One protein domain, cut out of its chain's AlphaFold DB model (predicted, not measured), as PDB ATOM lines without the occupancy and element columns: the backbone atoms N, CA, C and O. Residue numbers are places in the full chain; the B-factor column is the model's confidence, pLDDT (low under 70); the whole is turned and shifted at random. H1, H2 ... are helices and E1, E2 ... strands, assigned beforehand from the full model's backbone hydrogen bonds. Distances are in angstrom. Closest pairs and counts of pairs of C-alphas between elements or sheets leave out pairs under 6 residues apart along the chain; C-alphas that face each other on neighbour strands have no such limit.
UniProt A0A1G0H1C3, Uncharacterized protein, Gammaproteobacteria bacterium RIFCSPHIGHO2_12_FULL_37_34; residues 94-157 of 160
ATOM      1  N   VAL A  94     -24.210  16.401 -11.836       63.31
ATOM      2  CA  VAL A  94     -23.231  15.568 -11.152       63.31
ATOM      3  C   VAL A  94     -23.550  15.590  -9.665       63.31
ATOM      4  O   VAL A  94     -23.416  16.625  -9.013       63.31
ATOM      5  N   THR A  95     -23.978  14.454  -9.139       68.94
ATOM      6  CA  THR A  95     -24.191  14.263  -7.707       68.94
ATOM      7  C   THR A  95     -22.847  14.013  -7.032       68.94
ATOM      8  O   THR A  95     -21.972  13.361  -7.602       68.94
ATOM      9  N   ARG A  96     -22.636  14.561  -5.831       77.12
ATOM     10  CA  ARG A  96     -21.441  14.256  -5.034       77.12
ATOM     11  C   ARG A  96     -21.819  13.475  -3.789       77.12
ATOM     12  O   ARG A  96     -22.757  13.853  -3.094       77.12
ATOM     13  N   CYS A  97     -21.073  12.422  -3.493       80.06
ATOM     14  CA  CYS A  97     -21.246  11.619  -2.286       80.06
ATOM     15  C   CYS A  97     -19.904  11.408  -1.583       80.06
ATOM     16  O   CYS A  97     -18.843  11.464  -2.211       80.06
ATOM     17  N   ILE A  98     -19.957  11.180  -0.272       81.38
ATOM     18  CA  ILE A  98     -18.803  10.712   0.494       81.38
ATOM     19  C   ILE A  98     -18.730   9.196   0.300       81.38
ATOM     20  O   ILE A  98     -19.656   8.487   0.681       81.38
ATOM     21  N   SER A  99     -17.656   8.694  -0.311       84.12
ATOM     22  CA  SER A  99     -17.470   7.250  -0.520       84.12
ATOM     23  C   SER A  99     -16.609   6.594   0.554       84.12
ATOM     24  O   SER A  99     -16.732   5.396   0.800       84.12
ATOM     25  N   ALA A 100     -15.756   7.368   1.230       82.31
ATOM     26  CA  ALA A 100     -14.971   6.886   2.360       82.31
ATOM     27  C   ALA A 100     -14.593   8.012   3.326       82.31
ATOM     28  O   ALA A 100     -14.353   9.154   2.922       82.31
ATOM     29  N   ARG A 101     -14.437   7.644   4.599       85.62
ATOM     30  CA  ARG A 101     -13.922   8.498   5.671       85.62
ATOM     31  C   ARG A 101     -12.745   7.804   6.349       85.62
ATOM     32  O   ARG A 101     -12.852   6.655   6.765       85.62
ATOM     33  N   THR A 102     -11.619   8.500   6.465       83.62
ATOM     34  CA  THR A 102     -10.398   7.997   7.112       83.62
ATOM     35  C   THR A 102      -9.964   8.967   8.200       83.62
ATOM     36  O   THR A 102      -9.933  10.170   7.968       83.62
ATOM     37  N   TYR A 103      -9.620   8.475   9.389       82.75
ATOM     38  CA  TYR A 103      -9.086   9.322  10.458       82.75
ATOM     39  C   TYR A 103      -7.556   9.384  10.386       82.75
ATOM     40  O   TYR A 103      -6.878   8.374  10.589       82.75
ATOM     41  N   ASP A 104      -7.017  10.571  10.120       81.69
ATOM     42  CA  ASP A 104      -5.586  10.854  10.204       81.69
ATOM     43  C   ASP A 104      -5.207  11.063  11.676       81.69
ATOM     44  O   ASP A 104      -5.554  12.073  12.297       81.69
ATOM     45  N   ARG A 105      -4.505  10.079  12.250       82.69
ATOM     46  CA  ARG A 105      -4.096  10.085  13.663       82.69
ATOM     47  C   ARG A 105      -3.031  11.132  13.972       82.69
ATOM     48  O   ARG A 105      -3.018  11.648  15.088       82.69
ATOM     49  N   GLU A 106      -2.152  11.438  13.022       84.44
ATOM     50  CA  GLU A 106      -1.061  12.397  13.223       84.44
ATOM     51  C   GLU A 106      -1.613  13.818  13.266       84.44
ATOM     52  O   GLU A 106      -1.292  14.599  14.163       84.44
ATOM     53  N   LYS A 107      -2.520  14.126  12.335       80.19
ATOM     54  CA  LYS A 107      -3.173  15.438  12.244       80.19
ATOM     55  C   LYS A 107      -4.425  15.558  13.108       80.19
ATOM     56  O   LYS A 107      -4.984  16.646  13.217       80.19
ATOM     57  N   LYS A 108      -4.857  14.459  13.733       82.69
ATOM     58  CA  LYS A 108      -6.060  14.357  14.573       82.69
ATOM     59  C   LYS A 108      -7.325  14.865  13.869       82.69
ATOM     60  O   LYS A 108      -8.154  15.530  14.491       82.69
ATOM     61  N   GLN A 109      -7.483  14.553  12.582       79.38
ATOM     62  CA  GLN A 109      -8.599  15.030  11.757       79.38
ATOM     63  C   GLN A 109      -9.138  13.943  10.824       79.38
ATOM     64  O   GLN A 109      -8.428  13.001  10.472       79.38
ATOM     65  N   PHE A 110     -10.394  14.080  10.399       80.31
ATOM     66  CA  PHE A 110     -10.972  13.214   9.374       80.31
ATOM     67  C   PHE A 110     -10.608  13.702   7.969       80.31
ATOM     68  O   PHE A 110     -10.566  14.899   7.696       80.31
ATOM     69  N   ILE A 111     -10.355  12.747   7.082       82.62
ATOM     70  CA  ILE A 111     -10.128  12.924   5.654       82.62
ATOM     71  C   ILE A 111     -11.257  12.203   4.922       82.62
ATOM     72  O   ILE A 111     -11.567  11.046   5.218       82.62
ATOM     73  N   PHE A 112     -11.850  12.878   3.947       81.88
ATOM     74  CA  PHE A 112     -13.009  12.402   3.210       81.88
ATOM     75  C   PHE A 112     -12.647  12.164   1.752       81.88
ATOM     76  O   PHE A 112     -11.979  12.981   1.117       81.88
ATOM     77  N   THR A 113     -13.119  11.048   1.216       82.81
ATOM     78  CA  THR A 113     -13.078  10.758  -0.215       82.81
ATOM     79  C   THR A 113     -14.435  11.113  -0.796       82.81
ATOM     80  O   THR A 113     -15.445  10.534  -0.404       82.81
ATOM     81  N   VAL A 114     -14.461  12.094  -1.697       82.06
ATOM     82  CA  VAL A 114     -15.681  12.563  -2.357       82.06
ATOM     83  C   VAL A 114     -15.666  12.141  -3.814       82.06
ATOM     84  O   VAL A 114     -14.765  12.505  -4.580       82.06
ATOM     85  N   GLU A 115     -16.705  11.417  -4.206       82.44
ATOM     86  CA  GLU A 115     -16.947  11.009  -5.581       82.44
ATOM     87  C   GLU A 115     -17.957  11.937  -6.239       82.44
ATOM     88  O   GLU A 115     -18.911  12.404  -5.629       82.44
ATOM     89  N   SER A 116     -17.710  12.238  -7.507       79.44
ATOM     90  CA  SER A 116     -18.607  12.972  -8.390       79.44
ATOM     91  C   SER A 116     -19.191  11.981  -9.388       79.44
ATOM     92  O   SER A 116     -18.455  11.486 -10.246       79.44
ATOM     93  N   LEU A 117     -20.479  11.693  -9.266       73.94
ATOM     94  CA  LEU A 117     -21.210  10.724 -10.071       73.94
ATOM     95  C   LEU A 117     -22.021  11.441 -11.145       73.94
ATOM     96  O   LEU A 117     -22.600  12.493 -10.894       73.94
ATOM     97  N   ASP A 118     -22.062  10.891 -12.353       71.19
ATOM     98  CA  ASP A 118     -23.024  11.345 -13.358       71.19
ATOM     99  C   ASP A 118     -24.419  10.721 -13.130       71.19
ATOM    100  O   ASP A 118     -24.565   9.846 -12.277       71.19
ATOM    101  N   PRO A 119     -25.461  11.121 -13.889       70.69
ATOM    102  CA  PRO A 119     -26.807  10.555 -13.742       70.69
ATOM    103  C   PRO A 119     -26.917   9.037 -13.952       70.69
ATOM    104  O   PRO A 119     -27.936   8.454 -13.598       70.69
ATOM    105  N   ASN A 120     -25.895   8.399 -14.529       72.81
ATOM    106  CA  ASN A 120     -25.819   6.953 -14.725       72.81
ATOM    107  C   ASN A 120     -24.976   6.272 -13.628       72.81
ATOM    108  O   ASN A 120     -24.586   5.118 -13.787       72.81
ATOM    109  N   ASN A 121     -24.669   6.983 -12.535       64.50
ATOM    110  CA  ASN A 121     -23.828   6.548 -11.420       64.50
ATOM    111  C   ASN A 121     -22.376   6.213 -11.801       64.50
ATOM    112  O   ASN A 121     -21.686   5.516 -11.058       64.50
ATOM    113  N   ASN A 122     -21.868   6.722 -12.929       70.38
ATOM    114  CA  ASN A 122     -20.455   6.550 -13.258       70.38
ATOM    115  C   ASN A 122     -19.604   7.577 -12.512       70.38
ATOM    116  O   ASN A 122     -19.894   8.778 -12.535       70.38
ATOM    117  N   ILE A 123     -18.492   7.119 -11.934       73.25
ATOM    118  CA  ILE A 123     -17.522   7.989 -11.269       73.25
ATOM    119  C   ILE A 123     -16.817   8.857 -12.317       73.25
ATOM    120  O   ILE A 123     -16.098   8.375 -13.193       73.25
ATOM    121  N   ARG A 124     -17.000  10.174 -12.213       60.31
ATOM    122  CA  ARG A 124     -16.349  11.180 -13.065       60.31
ATOM    123  C   ARG A 124     -15.092  11.753 -12.440       60.31
ATOM    124  O   ARG A 124     -14.172  12.148 -13.156       60.31
ATOM    125  N   LYS A 125     -15.071  11.859 -11.113       69.69
ATOM    126  CA  LYS A 125     -13.965  12.449 -10.364       69.69
ATOM    127  C   LYS A 125     -13.989  11.943  -8.930       69.69
ATOM    128  O   LYS A 125     -15.052  11.893  -8.325       69.69
ATOM    129  N   CYS A 126     -12.813  11.641  -8.401       76.75
ATOM    130  CA  CYS A 126     -12.597  11.334  -6.997       76.75
ATOM    131  C   CYS A 126     -11.613  12.364  -6.432       76.75
ATOM    132  O   CYS A 126     -10.614  12.690  -7.085       76.75
ATOM    133  N   VAL A 127     -11.932  12.945  -5.277       77.06
ATOM    134  CA  VAL A 127     -11.088  13.934  -4.599       77.06
ATOM    135  C   VAL A 127     -11.007  13.597  -3.121       77.06
ATOM    136  O   VAL A 127     -12.020  13.316  -2.490       77.06
ATOM    137  N   ILE A 128      -9.797  13.673  -2.578       79.56
ATOM    138  CA  ILE A 128      -9.544  13.563  -1.146       79.56
ATOM    139  C   ILE A 128      -9.520  14.978  -0.568       79.56
ATOM    140  O   ILE A 128      -8.777  15.829  -1.063       79.56
ATOM    141  N   ILE A 129     -10.339  15.233   0.446       78.75
ATOM    142  CA  ILE A 129     -10.471  16.537   1.102       78.75
ATOM    143  C   ILE A 129     -10.386  16.390   2.621       78.75
ATOM    144  O   ILE A 129     -10.811  15.385   3.184       78.75
ATOM    145  N   ASP A 130      -9.856  17.407   3.288       73.81
ATOM    146  CA  ASP A 130      -9.730  17.486   4.747       73.81
ATOM    147  C   ASP A 130     -10.699  18.498   5.386       73.81
ATOM    148  O   ASP A 130     -10.781  18.574   6.607       73.81
ATOM    149  N   LYS A 131     -11.450  19.263   4.575       72.12
ATOM    150  CA  LYS A 131     -12.492  20.203   5.019       72.12
ATOM    151  C   LYS A 131     -13.729  20.121   4.130       72.12
ATOM    152  O   LYS A 131     -13.689  20.503   2.959       72.12
ATOM    153  N   LEU A 132     -14.846  19.680   4.704       69.19
ATOM    154  CA  LEU A 132     -16.121  19.524   3.992       69.19
ATOM    155  C   LEU A 132     -16.978  20.792   3.969       69.19
ATOM    156  O   LEU A 132     -17.871  20.902   3.133       69.19
ATOM    157  N   SER A 133     -16.722  21.758   4.852       65.56
ATOM    158  CA  SER A 133     -17.584  22.935   5.045       65.56
ATOM    159  C   SER A 133     -17.821  23.758   3.771       65.56
ATOM    160  O   SER A 133     -18.908  24.292   3.579       65.56
ATOM    161  N   SER A 134     -16.846  23.811   2.859       58.97
ATOM    162  CA  SER A 134     -16.983  24.494   1.559       58.97
ATOM    163  C   SER A 134     -17.751  23.697   0.492       58.97
ATOM    164  O   SER A 134     -18.123  24.257  -0.535       58.97
ATOM    165  N   LEU A 135     -17.984  22.403   0.726       62.19
ATOM    166  CA  LEU A 135     -18.585  21.456  -0.219       62.19
ATOM    167  C   LEU A 135     -19.889  20.835   0.301       62.19
ATOM    168  O   LEU A 135     -20.553  20.126  -0.447       62.19
ATOM    169  N   ALA A 136     -20.282  21.117   1.546       61.16
ATOM    170  CA  ALA A 136     -21.445  20.521   2.202       61.16
ATOM    171  C   ALA A 136     -22.766  20.762   1.449       61.16
ATOM    172  O   ALA A 136     -23.608  19.875   1.397       61.16
ATOM    173  N   HIS A 137     -22.928  21.930   0.818       60.72
ATOM    174  CA  HIS A 137     -24.107  22.240  -0.003       60.72
ATOM    175  C   HIS A 137     -24.157  21.466  -1.329       60.72
ATOM    176  O   HIS A 137     -25.226  21.344  -1.919       60.72
ATOM    177  N   ASP A 138     -23.017  20.937  -1.783       60.78
ATOM    178  CA  ASP A 138     -22.883  20.228  -3.056       60.78
ATOM    179  C   ASP A 138     -22.873  18.696  -2.890       60.78
ATOM    180  O   ASP A 138     -22.838  17.977  -3.892       60.78
ATOM    181  N   ILE A 139     -22.858  18.181  -1.654       70.75
ATOM    182  CA  ILE A 139     -22.873  16.744  -1.351       70.75
ATOM    183  C   ILE A 139     -24.312  16.323  -1.066       70.75
ATOM    184  O   ILE A 139     -24.949  16.812  -0.138       70.75
ATOM    185  N   CYS A 140     -24.826  15.392  -1.862       65.94
ATOM    186  CA  CYS A 140     -26.215  14.944  -1.798       65.94
ATOM    187  C   CYS A 140     -26.408  13.647  -0.996       65.94
ATOM    188  O   CYS A 140     -27.538  13.194  -0.839       65.94
ATOM    189  N   SER A 141     -25.323  13.024  -0.526       63.81
ATOM    190  CA  SER A 141     -25.369  11.793   0.263       63.81
ATOM    191  C   SER A 141     -24.231  11.770   1.283       63.81
ATOM    192  O   SER A 141     -23.055  11.756   0.910       63.81
ATOM    193  N   PHE A 142     -24.616  11.813   2.558       69.25
ATOM    194  CA  PHE A 142     -23.761  11.671   3.733       69.25
ATOM    195  C   PHE A 142     -24.596  11.094   4.888       69.25
ATOM    196  O   PHE A 142     -25.816  11.287   4.919       69.25
ATOM    197  N   ASP A 143     -23.969  10.346   5.797       72.44
ATOM    198  CA  ASP A 143     -24.667   9.740   6.938       72.44
ATOM    199  C   ASP A 143     -24.797  10.705   8.138       72.44
ATOM    200  O   ASP A 143     -24.368  11.861   8.097       72.44
ATOM    201  N   GLY A 144     -25.443  10.262   9.221       68.62
ATOM    202  CA  GLY A 144     -25.648  11.102  10.408       68.62
ATOM    203  C   GLY A 144     -24.349  11.509  11.120       68.62
ATOM    204  O   GLY A 144     -24.301  12.561  11.756       68.62
ATOM    205  N   GLU A 145     -23.291  10.711  10.997       75.38
ATOM    206  CA  GLU A 145     -21.987  11.003  11.589       75.38
ATOM    207  C   GLU A 145     -21.214  12.005  10.724       75.38
ATOM    208  O   GLU A 145     -20.640  12.960  11.245       75.38
ATOM    209  N   ASP A 146     -21.291  11.872   9.402       71.88
ATOM    210  CA  ASP A 146     -20.781  12.864   8.461       71.88
ATOM    211  C   ASP A 146     -21.475  14.220   8.651       71.88
ATOM    212  O   ASP A 146     -20.807  15.254   8.704       71.88
ATOM    213  N   ALA A 147     -22.800  14.230   8.840       72.19
ATOM    214  CA  ALA A 147     -23.566  15.443   9.131       72.19
ATOM    215  C   ALA A 147     -23.052  16.158  10.395       72.19
ATOM    216  O   ALA A 147     -22.877  17.381  10.410       72.19
ATOM    217  N   PHE A 148     -22.778  15.388  11.450       77.50
ATOM    218  CA  PHE A 148     -22.229  15.893  12.705       77.50
ATOM    219  C   PHE A 148     -20.818  16.475  12.525       77.50
ATOM    220  O   PHE A 148     -20.546  17.590  12.978       77.50
ATOM    221  N   LEU A 149     -19.935  15.771  11.809       73.19
ATOM    222  CA  LEU A 149     -18.567  16.220  11.532       73.19
ATOM    223  C   LEU A 149     -18.535  17.501  10.680       73.19
ATOM    224  O   LEU A 149     -17.787  18.429  10.989       73.19
ATOM    225  N   ILE A 150     -19.404  17.603   9.671       70.81
ATOM    226  CA  ILE A 150     -19.587  18.821   8.863       70.81
ATOM    227  C   ILE A 150     -20.050  19.998   9.737       70.81
ATOM    228  O   ILE A 150     -19.578  21.132   9.573       70.81
ATOM    229  N   GLY A 151     -20.955  19.748  10.689       68.06
ATOM    230  CA  GLY A 151     -21.407  20.748  11.659       68.06
ATOM    231  C   GLY A 151     -20.277  21.263  12.561       68.06
ATOM    232  O   GLY A 151     -20.165  22.471  12.800       68.06
ATOM    233  N   LEU A 152     -19.389  20.375  13.014       71.94
ATOM    234  CA  LEU A 152     -18.209  20.742  13.806       71.94
ATOM    235  C   LEU A 152     -17.210  21.600  13.011       71.94
ATOM    236  O   LEU A 152     -16.692  22.585  13.537       71.94
ATOM    237  N   ASP A 153     -16.981  21.288  11.737       68.00
ATOM    238  CA  ASP A 153     -16.131  22.105  10.858       68.00
ATOM    239  C   ASP A 153     -16.725  23.499  10.602       68.00
ATOM    240  O   ASP A 153     -16.020  24.513  10.605       68.00
ATOM    241  N   SER A 154     -18.044  23.574  10.420       61.00
ATOM    242  CA  SER A 154     -18.751  24.826  10.120       61.00
ATOM    243  C   SER A 154     -18.819  25.767  11.332       61.00
ATOM    244  O   SER A 154     -18.742  26.988  11.185       61.00
ATOM    245  N   SER A 155     -18.909  25.212  12.544       58.59
ATOM    246  CA  SER A 155     -18.954  25.971  13.803       58.59
ATOM    247  C   SER A 155     -17.598  26.558  14.217       58.59
ATOM    248  O   SER A 155     -17.561  27.648  14.786       58.59
ATOM    249  N   LYS A 156     -16.476  25.931  13.838       51.56
ATOM    250  CA  LYS A 156     -15.125  26.489  14.051       51.56
ATOM    251  C   LYS A 156     -14.823  27.740  13.217       51.56
ATOM    252  O   LYS A 156     -13.886  28.461  13.534       51.56
ATOM    253  N   THR A 157     -15.613  28.031  12.181       44.66
ATOM    254  CA  THR A 157     -15.390  29.195  11.299       44.66
ATOM    255  C   THR A 157     -15.998  30.495  11.858       44.66
ATOM    256  O   THR A 157     -15.731  31.568  11.331       44.66
TER     257      THR A 157
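This is residues 94 to 157 of the 160 residues of an uncharacterized protein of Gammaproteobacteria bacterium RIFCSPHIGHO2_12_FULL_37_34 (UniProt A0A1G0H1C3). A long, strongly twisted ribbon of three antiparallel strands, E3, E2 and E1, makes the length; short E4 lies beside E1, and helix H1 only grazes the sheet. The printed part has 64 residues, with E1, E2, E3, E4 and H1 along the chain, sheet order E3 E2 E1 E4, mixed, and class mixed, helices and strands. It is compact, with radius of gyration of the C-alphas 11.9 A, yet elongated, 35 by 22 by 18 A.

E1, residues 95 to 104, spans 26.0 A from C-alpha 95 at (-24.191, 14.263, -7.707). E2 is residues 109 to 117, 25.6 A; E3, 123 to 129, 16.6 A; E4, 139 to 141, 5.8 A. H1, residues 144 to 157, 20.8 A, ends at C-alpha 157 (-15.390, 29.195, 11.299).

E1, E2 and E3 form a meander, two hairpins of antiparallel neighbours: N 102 and O 111 are 2.8 A apart, N 114 and O 127 2.8 A. Edge strand E4 is parallel to E1, with N 140 and O 96 at 2.9 A. H1 grazes the sheet with residues 146 to 149; 9 of its 10 O i to N i+4 pairs are within hydrogen-bond range.

The farthest C-alphas, Glu 106 and Asn 120, are 37.7 A apart. The printed part has no cut and no long link. Mean pLDDT of the printed part is 72.7; 22 residues are under 70, among them 132 to 138.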